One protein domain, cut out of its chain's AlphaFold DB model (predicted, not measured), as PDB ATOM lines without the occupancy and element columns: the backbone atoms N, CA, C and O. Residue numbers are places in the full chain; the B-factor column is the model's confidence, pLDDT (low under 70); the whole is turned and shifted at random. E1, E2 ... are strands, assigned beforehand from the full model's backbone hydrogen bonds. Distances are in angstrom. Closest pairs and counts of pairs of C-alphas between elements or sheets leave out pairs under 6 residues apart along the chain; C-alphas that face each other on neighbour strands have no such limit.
ATOM      1  N   GLY A 143     146.474 104.785 198.515       90.75
ATOM      2  CA  GLY A 143     145.211 104.078 198.372       90.75
ATOM      3  C   GLY A 143     145.327 102.590 198.701       90.75
ATOM      4  O   GLY A 143     146.415 102.022 198.809       90.75
ATOM      5  N   GLY A 144     144.179 101.938 198.874       89.31
ATOM      6  CA  GLY A 144     144.113 100.475 198.918       89.31
ATOM      7  C   GLY A 144     144.237  99.881 197.519       89.31
ATOM      8  O   GLY A 144     143.892 100.547 196.552       89.31
ATOM      9  N   GLY A 145     144.698  98.640 197.398       89.50
ATOM     10  CA  GLY A 145     144.627  97.915 196.127       89.50
ATOM     11  C   GLY A 145     143.238  97.334 195.859       89.50
ATOM     12  O   GLY A 145     142.361  97.329 196.730       89.50
ATOM     13  N   PHE A 146     143.068  96.780 194.663       90.62
ATOM     14  CA  PHE A 146     141.963  95.876 194.366       90.62
ATOM     15  C   PHE A 146     142.130  94.591 195.180       90.62
ATOM     16  O   PHE A 146     143.199  93.983 195.173       90.62
ATOM     17  N   THR A 147     141.095  94.192 195.918       88.94
ATOM     18  CA  THR A 147     141.099  92.923 196.660       88.94
ATOM     19  C   THR A 147     140.132  91.959 195.998       88.94
ATOM     20  O   THR A 147     138.931  92.212 196.002       88.94
ATOM     21  N   GLU A 148     140.641  90.868 195.440       89.62
ATOM     22  CA  GLU A 148     139.807  89.764 194.971       89.62
ATOM     23  C   GLU A 148     139.423  88.858 196.147       89.62
ATOM     24  O   GLU A 148     140.273  88.493 196.963       89.62
ATOM     25  N   LEU A 149     138.143  88.505 196.245       86.75
ATOM     26  CA  LEU A 149     137.641  87.598 197.273       86.75
ATOM     27  C   LEU A 149     137.985  86.150 196.940       86.75
ATOM     28  O   LEU A 149     137.761  85.679 195.823       86.75
ATOM     29  N   THR A 150     138.477  85.418 197.940       82.50
ATOM     30  CA  THR A 150     138.909  84.023 197.774       82.50
ATOM     31  C   THR A 150     137.789  83.014 198.023       82.50
ATOM     32  O   THR A 150     138.005  81.814 197.867       82.50
ATOM     33  N   GLY A 151     136.599  83.490 198.407       78.12
ATOM     34  CA  GLY A 151     135.457  82.665 198.821       78.12
ATOM     35  C   GLY A 151     135.482  82.287 200.303       78.12
ATOM     36  O   GLY A 151     134.504  81.760 200.816       78.12
ATOM     37  N   LYS A 152     136.575  82.599 201.012       76.69
ATOM     38  CA  LYS A 152     136.677  82.458 202.474       76.69
ATOM     39  C   LYS A 152     136.172  83.688 203.214       76.69
ATOM     40  O   LYS A 152     136.012  83.653 204.430       76.69
ATOM     41  N   GLU A 153     135.941  84.777 202.492       78.38
ATOM     42  CA  GLU A 153     135.497  86.052 203.025       78.38
ATOM     43  C   GLU A 153     134.156  86.459 202.406       78.38
ATOM     44  O   GLU A 153     133.968  86.346 201.198       78.38
ATOM     45  N   ARG A 154     133.255  87.023 203.217       74.50
ATOM     46  CA  ARG A 154     132.059  87.746 202.751       74.50
ATOM     47  C   ARG A 154     132.085  89.191 203.224       74.50
ATOM     48  O   ARG A 154     132.726  89.521 204.228       74.50
ATOM     49  N   ILE A 155     131.340  90.061 202.542       71.56
ATOM     50  CA  ILE A 155     131.221  91.471 202.932       71.56
ATOM     51  C   ILE A 155     130.044  91.654 203.897       71.56
ATOM     52  O   ILE A 155     128.882  91.567 203.509       71.56
ATOM     53  N   GLN A 156     130.322  91.996 205.157       70.38
ATOM     54  CA  GLN A 156     129.296  92.334 206.146       70.38
ATOM     55  C   GLN A 156     129.563  93.719 206.742       70.38
ATOM     56  O   GLN A 156     130.609  93.960 207.331       70.38
ATOM     57  N   LYS A 157     128.613  94.656 206.581       71.12
ATOM     58  CA  LYS A 157     128.740  96.063 207.031       71.12
ATOM     59  C   LYS A 157     130.019  96.770 206.532       71.12
ATOM     60  O   LYS A 157     130.546  97.653 207.199       71.12
ATOM     61  N   GLY A 158     130.512  96.389 205.351       66.00
ATOM     62  CA  GLY A 158     131.752  96.919 204.772       66.00
ATOM     63  C   GLY A 158     133.033  96.227 205.257       66.00
ATOM     64  O   GLY A 158     134.116  96.566 204.778       66.00
ATOM     65  N   ASP A 159     132.940  95.243 206.155       68.19
ATOM     66  CA  ASP A 159     134.039  94.400 206.635       68.19
ATOM     67  C   ASP A 159     134.128  93.051 205.932       68.19
ATOM     68  O   ASP A 159     133.119  92.537 205.462       68.19
ATOM     69  N   PHE A 160     135.354  92.518 205.819       73.88
ATOM     70  CA  PHE A 160     135.543  91.114 205.460       73.88
ATOM     71  C   PHE A 160     135.335  90.313 206.736       73.88
ATOM     72  O   PHE A 160     135.970  90.600 207.751       73.88
ATOM     73  N   VAL A 161     134.422  89.357 206.687       72.25
ATOM     74  CA  VAL A 161     134.204  88.385 207.757       72.25
ATOM     75  C   VAL A 161     134.311  86.995 207.156       72.25
ATOM     76  O   VAL A 161     133.995  86.823 205.978       72.25
ATOM     77  N   ASP A 162     134.729  86.024 207.961       72.38
ATOM     78  CA  ASP A 162     134.842  84.642 207.506       72.38
ATOM     79  C   ASP A 162     133.487  84.153 206.969       72.38
ATOM     80  O   ASP A 162     132.432  84.333 207.595       72.38
ATOM     81  N   ALA A 163     133.521  83.576 205.774       67.19
ATOM     82  CA  ALA A 163     132.391  82.948 205.117       67.19
ATOM     83  C   ALA A 163     132.547  81.427 205.190       67.19
ATOM     84  O   ALA A 163     133.645  80.894 205.038       67.19
ATOM     85  N   LEU A 164     131.437  80.738 205.455       60.94
ATOM     86  CA  LEU A 164     131.368  79.274 205.420       60.94
ATOM     87  C   LEU A 164     130.907  78.752 204.049       60.94
ATOM     88  O   LEU A 164     131.102  77.573 203.776       60.94
ATOM     89  N   ASP A 165     130.349  79.628 203.203       58.81
ATOM     90  CA  ASP A 165     129.792  79.317 201.883       58.81
ATOM     91  C   ASP A 165     130.442  80.216 200.804       58.81
ATOM     92  O   ASP A 165     130.576  81.425 201.000       58.81
ATOM     93  N   GLU A 166     130.852  79.616 199.676       57.78
ATOM     94  CA  GLU A 166     131.711  80.183 198.612       57.78
ATOM     95  C   GLU A 166     131.019  81.167 197.632       57.78
ATOM     96  O   GLU A 166     131.318  81.166 196.440       57.78
ATOM     97  N   ASP A 167     130.085  82.011 198.072       65.25
ATOM     98  CA  ASP A 167     129.188  82.699 197.116       65.25
ATOM     99  C   ASP A 167     129.827  83.911 196.392       65.25
ATOM    100  O   ASP A 167     129.483  84.224 195.256       65.25
ATOM    101  N   ASP A 168     130.812  84.573 197.012       73.38
ATOM    102  CA  ASP A 168     131.382  85.833 196.496       73.38
ATOM    103  C   ASP A 168     132.765  85.673 195.822       73.38
ATOM    104  O   ASP A 168     133.424  86.667 195.486       73.38
ATOM    105  N   LYS A 169     133.248  84.439 195.640       83.56
ATOM    106  CA  LYS A 169     134.598  84.159 195.126       83.56
ATOM    107  C   LYS A 169     134.814  84.748 193.721       83.56
ATOM    108  O   LYS A 169     133.944  84.674 192.859       83.56
ATOM    109  N   GLY A 170     135.977  85.362 193.493       81.19
ATOM    110  CA  GLY A 170     136.309  86.040 192.230       81.19
ATOM    111  C   GLY A 170     135.766  87.471 192.107       81.19
ATOM    112  O   GLY A 170     136.058  88.162 191.128       81.19
ATOM    113  N   THR A 171     135.014  87.952 193.103       86.50
ATOM    114  CA  THR A 171     134.553  89.347 193.174       86.50
ATOM    115  C   THR A 171     135.696  90.276 193.570       86.50
ATOM    116  O   THR A 171     136.411  90.019 194.538       86.50
ATOM    117  N   PHE A 172     135.830  91.407 192.874       89.50
ATOM    118  CA  PHE A 172     136.767  92.468 193.242       89.50
ATOM    119  C   PHE A 172     136.115  93.500 194.154       89.50
ATOM    120  O   PHE A 172     135.022  94.006 193.896       89.50
ATOM    121  N   VAL A 173     136.834  93.862 195.209       89.81
ATOM    122  CA  VAL A 173     136.399  94.823 196.214       89.81
ATOM    123  C   VAL A 173     137.379  95.981 196.261       89.81
ATOM    124  O   VAL A 173     138.580  95.802 196.468       89.81
ATOM    125  N   VAL A 174     136.832  97.187 196.130       90.19
ATOM    126  CA  VAL A 174     137.552  98.441 196.339       90.19
ATOM    127  C   VAL A 174     137.089  99.065 197.648       90.19
ATOM    128  O   VAL A 174     135.893  99.165 197.926       90.19
ATOM    129  N   ARG A 175     138.041  99.503 198.474       88.44
ATOM    130  CA  ARG A 175     137.761 100.176 199.746       88.44
ATOM    131  C   ARG A 175     138.514 101.484 199.828       88.44
ATOM    132  O   ARG A 175     139.667 101.568 199.422       88.44
ATOM    133  N   SER A 176     137.893 102.472 200.468       89.94
ATOM    134  CA  SER A 176     138.598 103.696 200.833       89.94
ATOM    135  C   SER A 176     139.578 103.410 201.972       89.94
ATOM    136  O   SER A 176     139.231 103.398 203.160       89.94
ATOM    137  N   LEU A 177     140.814 103.115 201.584       88.81
ATOM    138  CA  LEU A 177     141.958 102.969 202.468       88.81
ATOM    139  C   LEU A 177     142.916 104.132 202.230       88.81
ATOM    140  O   LEU A 177     143.103 104.575 201.102       88.81
ATOM    141  N   LYS A 178     143.539 104.609 203.307       85.56
ATOM    142  CA  LYS A 178     144.672 105.524 203.249       85.56
ATOM    143  C   LYS A 178     145.753 105.054 204.214       85.56
ATOM    144  O   LYS A 178     145.481 104.912 205.407       85.56
ATOM    145  N   HIS A 179     146.955 104.795 203.703       83.62
ATOM    146  CA  HIS A 179     148.072 104.215 204.467       83.62
ATOM    147  C   HIS A 179     147.666 102.927 205.216       83.62
ATOM    148  O   HIS A 179     147.905 102.779 206.416       83.62
ATOM    149  N   GLY A 180     146.952 102.028 204.531       81.00
ATOM    150  CA  GLY A 180     146.493 100.749 205.091       81.00
ATOM    151  C   GLY A 180     145.342 100.841 206.101       81.00
ATOM    152  O   GLY A 180     144.914  99.821 206.633       81.00
ATOM    153  N   ARG A 181     144.805 102.038 206.375       85.00
ATOM    154  CA  ARG A 181     143.678 102.229 207.301       85.00
ATOM    155  C   ARG A 181     142.441 102.702 206.568       85.00
ATOM    156  O   ARG A 181     142.526 103.560 205.692       85.00
ATOM    157  N   ARG A 182     141.274 102.203 206.968       84.94
ATOM    158  CA  ARG A 182     140.000 102.709 206.453       84.94
ATOM    159  C   ARG A 182     139.830 104.171 206.780       84.94
ATOM    160  O   ARG A 182     139.997 104.587 207.926       84.94
ATOM    161  N   ARG A 183     139.453 104.932 205.763       86.50
ATOM    162  CA  ARG A 183     139.176 106.350 205.901       86.50
ATOM    163  C   ARG A 183     137.856 106.652 205.202       86.50
ATOM    164  O   ARG A 183     137.761 106.422 204.007       86.50
ATOM    165  N   PRO A 184     136.829 107.145 205.908       88.44
ATOM    166  CA  PRO A 184     135.598 107.544 205.245       88.44
ATOM    167  C   PRO A 184     135.876 108.719 204.301       88.44
ATOM    168  O   PRO A 184     136.593 109.659 204.662       88.44
ATOM    169  N   LEU A 185     135.290 108.664 203.106       90.44
ATOM    170  CA  LEU A 185     135.333 109.760 202.142       90.44
ATOM    171  C   LEU A 185     134.353 110.854 202.561       90.44
ATOM    172  O   LEU A 185     133.217 110.584 202.957       90.44
ATOM    173  N   ARG A 186     134.786 112.111 202.466       93.38
ATOM    174  CA  ARG A 186     133.881 113.261 202.573       93.38
ATOM    175  C   ARG A 186     133.117 113.425 201.261       93.38
ATOM    176  O   ARG A 186     133.582 113.003 200.204       93.38
ATOM    177  N   LYS A 187     131.967 114.100 201.313       94.81
ATOM    178  CA  LYS A 187     131.218 114.474 200.106       94.81
ATOM    179  C   LYS A 187     132.139 115.229 199.136       94.81
ATOM    180  O   LYS A 187     132.771 116.203 199.537       94.81
ATOM    181  N   GLY A 188     132.192 114.768 197.888       94.94
ATOM    182  CA  GLY A 188     133.038 115.339 196.836       94.94
ATOM    183  C   GLY A 188     134.491 114.854 196.831       94.94
ATOM    184  O   GLY A 188     135.242 115.286 195.968       94.94
ATOM    185  N   GLN A 189     134.905 113.980 197.758       93.25
ATOM    186  CA  GLN A 189     136.211 113.327 197.667       93.25
ATOM    187  C   GLN A 189     136.145 112.109 196.757       93.25
ATOM    188  O   GLN A 189     135.240 111.283 196.878       93.25
ATOM    189  N   GLU A 190     137.139 112.003 195.888       93.94
ATOM    190  CA  GLU A 190     137.314 110.870 194.995       93.94
ATOM    191  C   GLU A 190     137.758 109.621 195.770       93.94
ATOM    192  O   GLU A 190     138.518 109.694 196.744       93.94
ATOM    193  N   LEU A 191     137.245 108.465 195.351       93.62
ATOM    194  CA  LEU A 191     137.765 107.168 195.762       93.62
ATOM    195  C   LEU A 191     138.996 106.874 194.904       93.62
ATOM    196  O   LEU A 191     138.903 106.928 193.688       93.62
ATOM    197  N   MET A 192     140.116 106.542 195.541       94.50
ATOM    198  CA  MET A 192     141.382 106.263 194.861       94.50
ATOM    199  C   MET A 192     141.916 104.895 195.288       94.50
ATOM    200  O   MET A 192     141.669 104.458 196.421       94.50
ATOM    201  N   VAL A 193     142.680 104.248 194.412       94.31
ATOM    202  CA  VAL A 193     143.312 102.942 194.641       94.31
ATOM    203  C   VAL A 193     144.789 102.958 194.291       94.31
ATOM    204  O   VAL A 193     145.237 103.718 193.447       94.31
ATOM    205  N   ASN A 194     145.563 102.068 194.892       93.38
ATOM    206  CA  ASN A 194     146.911 101.795 194.429       93.38
ATOM    207  C   ASN A 194     146.852 100.704 193.344       93.38
ATOM    208  O   ASN A 194     146.392  99.595 193.609       93.38
TER     209      ASN A 194
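This is residues 143 to 194 of the 266 residues of the protein "Hypothetical protein" of Amphiprora paludosa (UniProt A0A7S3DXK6). This domain has little regular structure: it is an elongated, looping chain with a small hairpin of two strands, E1 then E2, towards one end and an unnamed loop around Gly 188 at the other. Between them, residues 147 to 148 pair antiparallel with residues 172 to 173. The printed part has 52 residues with no named helix; its class is all strand, with only 8 residues in named elements. It is only just loose, close to compact, with a radius of gyration of the C-alphas of 12.2 A and spans of 36 by 20 by 18 A.

Find C-alpha 153 at (135.497, 86.052, 203.025), where E1, residues 153 to 156, begins; it runs 9.4 A. E2, residues 159 to 162, runs 9.8 A to C-alpha 162 at (134.842, 84.642, 207.506).

E1 and E2 form an antiparallel hairpin with a tight link, their directions 134 degrees apart. Look at N 154 and O 161, 2.9 A apart, within hydrogen-bond range. Farther along, residues 177 to 178 pair antiparallel with residues 181 to 182.

The C-alphas of Leu 164 and Gly 188, the two farthest apart, are separated by 37.1 A. The printed part has no cut. Residues 163 to 194 hold no named element. In this predicted model, pLDDT is under 70 at residues 158 to 159 and 163 to 167.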